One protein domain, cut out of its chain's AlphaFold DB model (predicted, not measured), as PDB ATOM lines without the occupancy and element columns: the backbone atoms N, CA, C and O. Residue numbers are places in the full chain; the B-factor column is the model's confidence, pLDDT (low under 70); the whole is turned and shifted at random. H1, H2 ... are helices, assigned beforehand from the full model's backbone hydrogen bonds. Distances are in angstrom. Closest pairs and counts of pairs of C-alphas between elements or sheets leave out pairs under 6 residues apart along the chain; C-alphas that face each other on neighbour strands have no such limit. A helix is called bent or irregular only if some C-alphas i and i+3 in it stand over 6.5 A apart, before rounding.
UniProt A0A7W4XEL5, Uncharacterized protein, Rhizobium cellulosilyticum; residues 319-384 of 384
ATOM      1  N   ARG A 319     261.514 202.311  83.211       83.25
ATOM      2  CA  ARG A 319     262.739 202.243  84.022       83.25
ATOM      3  C   ARG A 319     263.899 201.781  83.139       83.25
ATOM      4  O   ARG A 319     263.746 200.800  82.410       83.25
ATOM      5  N   ASP A 320     265.044 202.449  83.256       85.94
ATOM      6  CA  ASP A 320     266.247 202.045  82.531       85.94
ATOM      7  C   ASP A 320     266.606 200.590  82.872       85.94
ATOM      8  O   ASP A 320     266.668 200.197  84.040       85.94
ATOM      9  N   GLU A 321     266.815 199.774  81.837       86.44
ATOM     10  CA  GLU A 321     267.028 198.331  81.968       86.44
ATOM     11  C   GLU A 321     268.297 197.970  82.752       86.44
ATOM     12  O   GLU A 321     268.393 196.873  83.312       86.44
ATOM     13  N   ARG A 322     269.261 198.894  82.836       86.94
ATOM     14  CA  ARG A 322     270.491 198.720  83.615       86.94
ATOM     15  C   ARG A 322     270.261 198.913  85.102       86.94
ATOM     16  O   ARG A 322     271.119 198.500  85.877       86.94
ATOM     17  N   VAL A 323     269.133 199.502  85.515       86.75
ATOM     18  CA  VAL A 323     268.767 199.635  86.926       86.75
ATOM     19  C   VAL A 323     268.096 198.330  87.385       86.75
ATOM     20  O   VAL A 323     266.930 198.081  87.059       86.75
ATOM     21  N   PRO A 324     268.762 197.500  88.207       83.50
ATOM     22  CA  PRO A 324     268.209 196.221  88.645       83.50
ATOM     23  C   PRO A 324     266.873 196.403  89.368       83.50
ATOM     24  O   PRO A 324     266.748 197.266  90.236       83.50
ATOM     25  N   VAL A 325     265.884 195.558  89.068       80.88
ATOM     26  CA  VAL A 325     264.531 195.606  89.675       80.88
ATOM     27  C   VAL A 325     264.569 195.476  91.205       80.88
ATOM     28  O   VAL A 325     263.677 195.950  91.899       80.88
ATOM     29  N   THR A 326     265.622 194.865  91.749       79.69
ATOM     30  CA  THR A 326     265.837 194.676  93.192       79.69
ATOM     31  C   THR A 326     266.196 195.961  93.945       79.69
ATOM     32  O   THR A 326     266.172 195.958  95.176       79.69
ATOM     33  N   LEU A 327     266.528 197.053  93.248       78.50
ATOM     34  CA  LEU A 327     266.782 198.354  93.866       78.50
ATOM     35  C   LEU A 327     265.476 199.125  94.052       78.50
ATOM     36  O   LEU A 327     264.858 199.556  93.077       78.50
ATOM     37  N   THR A 328     265.105 199.321  95.317       68.12
ATOM     38  CA  THR A 328     263.868 199.981  95.765       68.12
ATOM     39  C   THR A 328     264.032 201.459  96.119       68.12
ATOM     40  O   THR A 328     263.055 202.093  96.507       68.12
ATOM     41  N   LEU A 329     265.242 202.021  96.014       64.44
ATOM     42  CA  LEU A 329     265.380 203.480  96.028       64.44
ATOM     43  C   LEU A 329     264.735 204.022  94.754       64.44
ATOM     44  O   LEU A 329     264.858 203.377  93.712       64.44
ATOM     45  N   ASP A 330     264.083 205.175  94.894       78.38
ATOM     46  CA  ASP A 330     263.330 205.921  93.880       78.38
ATOM     47  C   ASP A 330     263.823 205.613  92.446       78.38
ATOM     48  O   ASP A 330     264.870 206.127  92.028       78.38
ATOM     49  N   PRO A 331     263.178 204.656  91.741       78.81
ATOM     50  CA  PRO A 331     263.538 204.192  90.399       78.81
ATOM     51  C   PRO A 331     263.970 205.275  89.415       78.81
ATOM     52  O   PRO A 331     264.862 205.077  88.582       78.81
ATOM     53  N   GLU A 332     263.316 206.411  89.530       84.44
ATOM     54  CA  GLU A 332     263.432 207.608  88.733       84.44
ATOM     55  C   GLU A 332     264.790 208.265  88.940       84.44
ATOM     56  O   GLU A 332     265.441 208.615  87.963       84.44
ATOM     57  N   VAL A 333     265.288 208.341  90.178       86.88
ATOM     58  CA  VAL A 333     266.592 208.946  90.491       86.88
ATOM     59  C   VAL A 333     267.725 208.189  89.806       86.88
ATOM     60  O   VAL A 333     268.629 208.802  89.236       86.88
ATOM     61  N   PHE A 334     267.683 206.854  89.824       88.69
ATOM     62  CA  PHE A 334     268.687 206.060  89.119       88.69
ATOM     63  C   PHE A 334     268.528 206.149  87.605       88.69
ATOM     64  O   PHE A 334     269.533 206.277  86.914       88.69
ATOM     65  N   THR A 335     267.295 206.130  87.093       89.00
ATOM     66  CA  THR A 335     267.018 206.292  85.654       89.00
ATOM     67  C   THR A 335     267.537 207.641  85.147       89.00
ATOM     68  O   THR A 335     268.226 207.697  84.131       89.00
ATOM     69  N   ILE A 336     267.309 208.715  85.908       87.94
ATOM     70  CA  ILE A 336     267.890 210.041  85.670       87.94
ATOM     71  C   ILE A 336     269.415 209.963  85.685       87.94
ATOM     72  O   ILE A 336     270.054 210.456  84.763       87.94
ATOM     73  N   GLY A 337     270.011 209.309  86.685       90.25
ATOM     74  CA  GLY A 337     271.462 209.123  86.763       90.25
ATOM     75  C   GLY A 337     272.048 208.448  85.518       90.25
ATOM     76  O   GLY A 337     273.003 208.960  84.938       90.25
ATOM     77  N   PHE A 338     271.452 207.346  85.062       90.81
ATOM     78  CA  PHE A 338     271.869 206.663  83.834       90.81
ATOM     79  C   PHE A 338     271.763 207.568  82.606       90.81
ATOM     80  O   PHE A 338     272.721 207.680  81.840       90.81
ATOM     81  N   LEU A 339     270.640 208.270  82.460       88.75
ATOM     82  CA  LEU A 339     270.426 209.160  81.328       88.75
ATOM     83  C   LEU A 339     271.423 210.331  81.314       88.75
ATOM     84  O   LEU A 339     271.921 210.705  80.255       88.75
ATOM     85  N   LEU A 340     271.747 210.889  82.482       89.12
ATOM     86  CA  LEU A 340     272.732 211.962  82.619       89.12
ATOM     87  C   LEU A 340     274.161 211.502  82.318       89.12
ATOM     88  O   LEU A 340     274.948 212.290  81.798       89.12
ATOM     89  N   VAL A 341     274.501 210.246  82.624       90.50
ATOM     90  CA  VAL A 341     275.796 209.652  82.254       90.50
ATOM     91  C   VAL A 341     275.897 209.474  80.738       90.50
ATOM     92  O   VAL A 341     276.938 209.774  80.156       90.50
ATOM     93  N   GLU A 342     274.827 209.020  80.083       88.62
ATOM     94  CA  GLU A 342     274.819 208.822  78.627       88.62
ATOM     95  C   GLU A 342     274.737 210.123  77.836       88.62
ATOM     96  O   GLU A 342     275.364 210.248  76.785       88.62
ATOM     97  N   ASN A 343     273.991 211.098  78.353       86.69
ATOM     98  CA  ASN A 343     273.762 212.385  77.715       86.69
ATOM     99  C   ASN A 343     274.052 213.520  78.710       86.69
ATOM    100  O   ASN A 343     273.120 214.128  79.249       86.69
ATOM    101  N   PRO A 344     275.336 213.865  78.934       81.25
ATOM    102  CA  PRO A 344     275.732 214.888  79.906       81.25
ATOM    103  C   PRO A 344     275.092 216.261  79.678       81.25
ATOM    104  O   PRO A 344     274.928 217.035  80.623       81.25
ATOM    105  N   ASP A 345     274.692 216.567  78.442       78.75
ATOM    106  CA  ASP A 345     274.006 217.812  78.096       78.75
ATOM    107  C   ASP A 345     272.627 217.937  78.750       78.75
ATOM    108  O   ASP A 345     272.165 219.054  78.980       78.75
ATOM    109  N   LEU A 346     271.984 216.824  79.120       79.75
ATOM    110  CA  LEU A 346     270.711 216.846  79.839       79.75
ATOM    111  C   LEU A 346     270.863 217.386  81.263       79.75
ATOM    112  O   LEU A 346     269.920 217.967  81.792       79.75
ATOM    113  N   ARG A 347     272.067 217.347  81.852       78.31
ATOM    114  CA  ARG A 347     272.340 217.918  83.184       78.31
ATOM    115  C   ARG A 347     271.903 219.375  83.292       78.31
ATOM    116  O   ARG A 347     271.474 219.817  84.354       78.31
ATOM    117  N   ARG A 348     271.988 220.141  82.200       72.62
ATOM    118  CA  ARG A 348     271.579 221.551  82.213       72.62
ATOM    119  C   ARG A 348     270.080 221.735  82.451       72.62
ATOM    120  O   ARG A 348     269.688 222.807  82.868       72.62
ATOM    121  N   PHE A 349     269.242 220.720  82.260       74.25
ATOM    122  CA  PHE A 349     267.805 220.814  82.549       74.25
ATOM    123  C   PHE A 349     267.411 220.140  83.879       74.25
ATOM    124  O   PHE A 349     266.229 220.024  84.188       74.25
ATOM    125  N   CYS A 350     268.407 219.732  84.677       70.00
ATOM    126  CA  CYS A 350     268.273 219.061  85.974       70.00
ATOM    127  C   CYS A 350     268.458 219.994  87.190       70.00
ATOM    128  O   CYS A 350     268.676 219.510  88.303       70.00
ATOM    129  N   ALA A 351     268.420 221.319  87.009       56.56
ATOM    130  CA  ALA A 351     268.646 222.254  88.114       56.56
ATOM    131  C   ALA A 351     267.566 222.110  89.214       56.56
ATOM    132  O   ALA A 351     266.391 221.941  88.897       56.56
ATOM    133  N   ASP A 352     267.987 222.195  90.485       52.81
ATOM    134  CA  ASP A 352     267.177 222.103  91.721       52.81
ATOM    135  C   ASP A 352     266.793 220.699  92.249       52.81
ATOM    136  O   ASP A 352     265.792 220.568  92.953       52.81
ATOM    137  N   GLY A 353     267.591 219.645  92.020       57.88
ATOM    138  CA  GLY A 353     267.399 218.403  92.798       57.88
ATOM    139  C   GLY A 353     268.013 217.103  92.283       57.88
ATOM    140  O   GLY A 353     267.957 216.106  93.002       57.88
ATOM    141  N   TYR A 354     268.609 217.084  91.088       74.19
ATOM    142  CA  TYR A 354     269.137 215.856  90.475       74.19
ATOM    143  C   TYR A 354     270.666 215.811  90.471       74.19
ATOM    144  O   TYR A 354     271.314 216.860  90.514       74.19
ATOM    145  N   PRO A 355     271.251 214.602  90.441       73.94
ATOM    146  CA  PRO A 355     272.698 214.429  90.478       73.94
ATOM    147  C   PRO A 355     273.412 215.121  89.304       73.94
ATOM    148  O   PRO A 355     272.973 215.025  88.162       73.94
ATOM    149  N   ASP A 356     274.550 215.775  89.555       82.25
ATOM    150  CA  ASP A 356     275.501 216.153  88.497       82.25
ATOM    151  C   ASP A 356     276.155 214.913  87.843       82.25
ATOM    152  O   ASP A 356     275.878 213.792  88.243       82.25
ATOM    153  N   ALA A 357     277.026 215.068  86.837       85.00
ATOM    154  CA  ALA A 357     277.620 213.922  86.132       85.00
ATOM    155  C   ALA A 357     278.439 212.989  87.050       85.00
ATOM    156  O   ALA A 357     278.345 211.768  86.929       85.00
ATOM    157  N   ASP A 358     279.191 213.542  88.005       88.31
ATOM    158  CA  ASP A 358     279.991 212.751  88.946       88.31
ATOM    159  C   ASP A 358     279.092 212.055  89.970       88.31
ATOM    160  O   ASP A 358     279.316 210.903  90.346       88.31
ATOM    161  N   GLN A 359     278.064 212.751  90.451       88.44
ATOM    162  CA  GLN A 359     277.044 212.195  91.333       88.44
ATOM    163  C   GLN A 359     276.210 211.130  90.614       88.44
ATOM    164  O   GLN A 359     275.900 210.104  91.212       88.44
ATOM    165  N   ALA A 360     275.890 211.337  89.338       89.69
ATOM    166  CA  ALA A 360     275.135 210.422  88.497       89.69
ATOM    167  C   ALA A 360     275.948 209.154  88.267       89.69
ATOM    168  O   ALA A 360     275.443 208.063  88.523       89.69
ATOM    169  N   GLN A 361     277.235 209.290  87.936       93.44
ATOM    170  CA  GLN A 361     278.150 208.157  87.850       93.44
ATOM    171  C   GLN A 361     278.232 207.407  89.184       93.44
ATOM    172  O   GLN A 361     278.078 206.193  89.203       93.44
ATOM    173  N   LYS A 362     278.373 208.103  90.320       93.38
ATOM    174  CA  LYS A 362     278.380 207.459  91.649       93.38
ATOM    175  C   LYS A 362     277.079 206.720  91.956       93.38
ATOM    176  O   LYS A 362     277.114 205.672  92.596       93.38
ATOM    177  N   LEU A 363     275.930 207.260  91.549       90.69
ATOM    178  CA  LEU A 363     274.637 206.595  91.708       90.69
ATOM    179  C   LEU A 363     274.551 205.345  90.829       90.69
ATOM    180  O   LEU A 363     274.134 204.297  91.316       90.69
ATOM    181  N   VAL A 364     274.996 205.437  89.578       90.81
ATOM    182  CA  VAL A 364     275.082 204.313  88.637       90.81
ATOM    183  C   VAL A 364     276.023 203.224  89.166       90.81
ATOM    184  O   VAL A 364     275.634 202.060  89.260       90.81
ATOM    185  N   ASP A 365     277.220 203.591  89.616       92.75
ATOM    186  CA  ASP A 365     278.199 202.666  90.197       92.75
ATOM    187  C   ASP A 365     277.639 201.981  91.444       92.75
ATOM    188  O   ASP A 365     277.742 200.763  91.600       92.75
ATOM    189  N   LYS A 366     276.975 202.750  92.315       90.19
ATOM    190  CA  LYS A 366     276.301 202.220  93.503       90.19
ATOM    191  C   LYS A 366     275.185 201.244  93.131       90.19
ATOM    192  O   LYS A 366     275.010 200.243  93.826       90.19
ATOM    193  N   ALA A 367     274.438 201.507  92.059       89.12
ATOM    194  CA  ALA A 367     273.414 200.590  91.574       89.12
ATOM    195  C   ALA A 367     274.028 199.242  91.156       89.12
ATOM    196  O   ALA A 367     273.536 198.190  91.572       89.12
ATOM    197  N   PHE A 368     275.146 199.265  90.424       90.56
ATOM    198  CA  PHE A 368     275.869 198.054  90.027       90.56
ATOM    199  C   PHE A 368     276.522 197.320  91.206       90.56
ATOM    200  O   PHE A 368     276.474 196.090  91.266       90.56
ATOM    201  N   GLU A 369     277.097 198.044  92.168       91.62
ATOM    202  CA  GLU A 369     277.692 197.454  93.371       91.62
ATOM    203  C   GLU A 369     276.644 196.688  94.189       91.62
ATOM    204  O   GLU A 369     276.872 195.540  94.586       91.62
ATOM    205  N   ILE A 370     275.482 197.303  94.435       87.31
ATOM    206  CA  ILE A 370     274.408 196.673  95.210       87.31
ATOM    207  C   ILE A 370     273.880 195.433  94.481       87.31
ATOM    208  O   ILE A 370     273.692 194.398  95.119       87.31
ATOM    209  N   ASP A 371     273.690 195.498  93.162       87.56
ATOM    210  CA  ASP A 371     273.284 194.333  92.367       87.56
ATOM    211  C   ASP A 371     274.280 193.175  92.486       87.56
ATOM    212  O   ASP A 371     273.888 192.029  92.725       87.56
ATOM    213  N   GLY A 372     275.578 193.477  92.390       88.56
ATOM    214  CA  GLY A 372     276.650 192.500  92.569       88.56
ATOM    215  C   GLY A 372     276.582 191.813  93.933       88.56
ATOM    216  O   GLY A 372     276.647 190.585  94.006       88.56
ATOM    217  N   LYS A 373     276.360 192.587  95.001       88.75
ATOM    218  CA  LYS A 373     276.216 192.065  96.371       88.75
ATOM    219  C   LYS A 373     274.940 191.254  96.586       88.75
ATOM    220  O   LYS A 373     274.935 190.306  97.371       88.75
ATOM    221  N   ILE A 374     273.848 191.599  95.904       85.50
ATOM    222  CA  ILE A 374     272.621 190.792  95.931       85.50
ATOM    223  C   ILE A 374     272.866 189.454  95.227       85.50
ATOM    224  O   ILE A 374     272.522 188.401  95.765       85.50
ATOM    225  N   LYS A 375     273.517 189.474  94.059       86.31
ATOM    226  CA  LYS A 375     273.857 188.265  93.293       86.31
ATOM    227  C   LYS A 375     274.850 187.357  94.021       86.31
ATOM    228  O   LYS A 375     274.732 186.140  93.904       86.31
ATOM    229  N   SER A 376     275.793 187.915  94.787       91.19
ATOM    230  CA  SER A 376     276.726 187.133  95.613       91.19
ATOM    231  C   SER A 376     276.107 186.614  96.920       91.19
ATOM    232  O   SER A 376     276.708 185.776  97.591       91.19
ATOM    233  N   GLY A 377     274.901 187.069  97.280       88.69
ATOM    234  CA  GLY A 377     274.228 186.718  98.532       88.69
ATOM    235  C   GLY A 377     274.747 187.476  99.759       88.69
ATOM    236  O   GLY A 377     274.321 187.178 100.876       88.69
ATOM    237  N   GLU A 378     275.633 188.458  99.572       90.50
ATOM    238  CA  GLU A 378     276.125 189.348 100.633       90.50
ATOM    239  C   GLU A 378     275.018 190.255 101.180       90.50
ATOM    240  O   GLU A 378     274.996 190.567 102.372       90.50
ATOM    241  N   ILE A 379     274.079 190.655 100.320       84.94
ATOM    242  CA  ILE A 379     272.890 191.424 100.690       84.94
ATOM    243  C   ILE A 379     271.653 190.628 100.276       84.94
ATOM    244  O   ILE A 379     271.570 190.102  99.168       84.94
ATOM    245  N   LYS A 380     270.658 190.539 101.163       79.25
ATOM    246  CA  LYS A 380     269.362 189.953 100.807       79.25
ATOM    247  C   LYS A 380     268.565 190.955  99.982       79.25
ATOM    248  O   LYS A 380     268.393 192.092 100.413       79.25
ATOM    249  N   ALA A 381     268.050 190.512  98.837       72.94
ATOM    250  CA  ALA A 381     267.099 191.303  98.070       72.94
ATOM    251  C   ALA A 381     265.895 191.683  98.957       72.94
ATOM    252  O   ALA A 381     265.454 190.847  99.761       72.94
ATOM    253  N   PRO A 382     265.365 192.912  98.835       66.50
ATOM    254  CA  PRO A 382     264.106 193.261  99.476       66.50
ATOM    255  C   PRO A 382     263.028 192.269  99.023       66.50
ATOM    256  O   PRO A 382     262.954 191.913  97.847       66.50
ATOM    257  N   GLN A 383     262.246 191.758  99.976       62.69
ATOM    258  CA  GLN A 383     261.102 190.915  99.637       62.69
ATOM    259  C   GLN A 383     259.990 191.807  99.058       62.69
ATOM    260  O   GLN A 383     259.815 192.912  99.577       62.69
ATOM    261  N   PRO A 384     259.322 191.366  97.977       52.72
ATOM    262  CA  PRO A 384     258.321 192.153  97.255       52.72
ATOM    263  C   PRO A 384     257.103 192.529  98.101       52.72
ATOM    264  O   PRO A 384     256.787 191.784  99.061       52.72
TER     265      PRO A 384
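What this domain is: This is residues 319 to 384 of the 384 residues of an uncharacterized protein of Rhizobium cellulosilyticum (UniProt A0A7W4XEL5). One long helix, H3, makes most of the length of this domain; the shorter helix H1 packs at a steep angle on its first part, and the small helix H2 sits at that same end, making a corner with H1. Residues 319 to 330, with no named element, loop beside H1 and the middle of H3, and residues 376 to 384 turn aside at the other end of H3. The printed part has 66 residues with three named helices, in the order H1, H2, H3, and no named strand; its class is all helix. The whole is only just compact, close to loose, with a radius of gyration of the C-alphas of 12.6 A, and its outline is elongated, spanning 38 by 20 by 19 A.

Where its parts are: The printed part begins with residues 319 to 330, a stretch of 12 residues with no named element, whose C-alphas lie 6 to 12 A from the mean of all C-alphas. H1 follows, residues 331 to 342, 16.9 A from first to last C-alpha; C-alpha 331 is at (263.538, 204.192, 90.399). H2 is residues 344 to 349, 10.2 A long, and is neither bent nor irregular, but only just: C-alphas 345 and 348 are 6.1 A apart. H3, residues 357 to 375, is the longest helix at 26.9 A, from C-alpha 357 at (277.620, 213.922, 86.132) to C-alpha 375 at (273.857, 188.265, 93.293).

How they stand to each other: H1 touches H3, and their closest C-alphas, those of Gly 337 and Ala 360, are 4.3 A apart. The two run opposite ways at a steep tilt of 59 degrees. H1 and H2 only just touch, with 3 pairs of C-alphas within 8 A, and only at the corner by their link; H1 does so with residues 339 to 340 alone. Their closest C-alphas, those of Leu 340 and Leu 346, are 6.0 A apart, and they run opposite ways at a steep tilt of 53 degrees. H2 and H3 are close but not clearly touching, with the closest C-alphas, those of Pro 344 and Ala 357, 6.6 A apart. They run opposite ways at a steep tilt of 68 degrees, only just short of about perpendicular. In H1 and H3 every O i to N i+4 pair is within hydrogen-bond range; in H2 0 of 2 such pairs are, beside 3 of 3 O i to N i+3 pairs.

The domain as a whole: The two C-alphas farthest apart, those of Arg 348 and Gly 377, are 38.6 A apart. The printed part has no cut and ends at residue 384, the chain's last residue. The link from H1 to H2 is tight, the link from H2 to H3 is short, and no link is long. The mean pLDDT of the printed part of this model is 82.2, and it is under 70 at residues 328 to 329, 351 to 353 and 382 to 384.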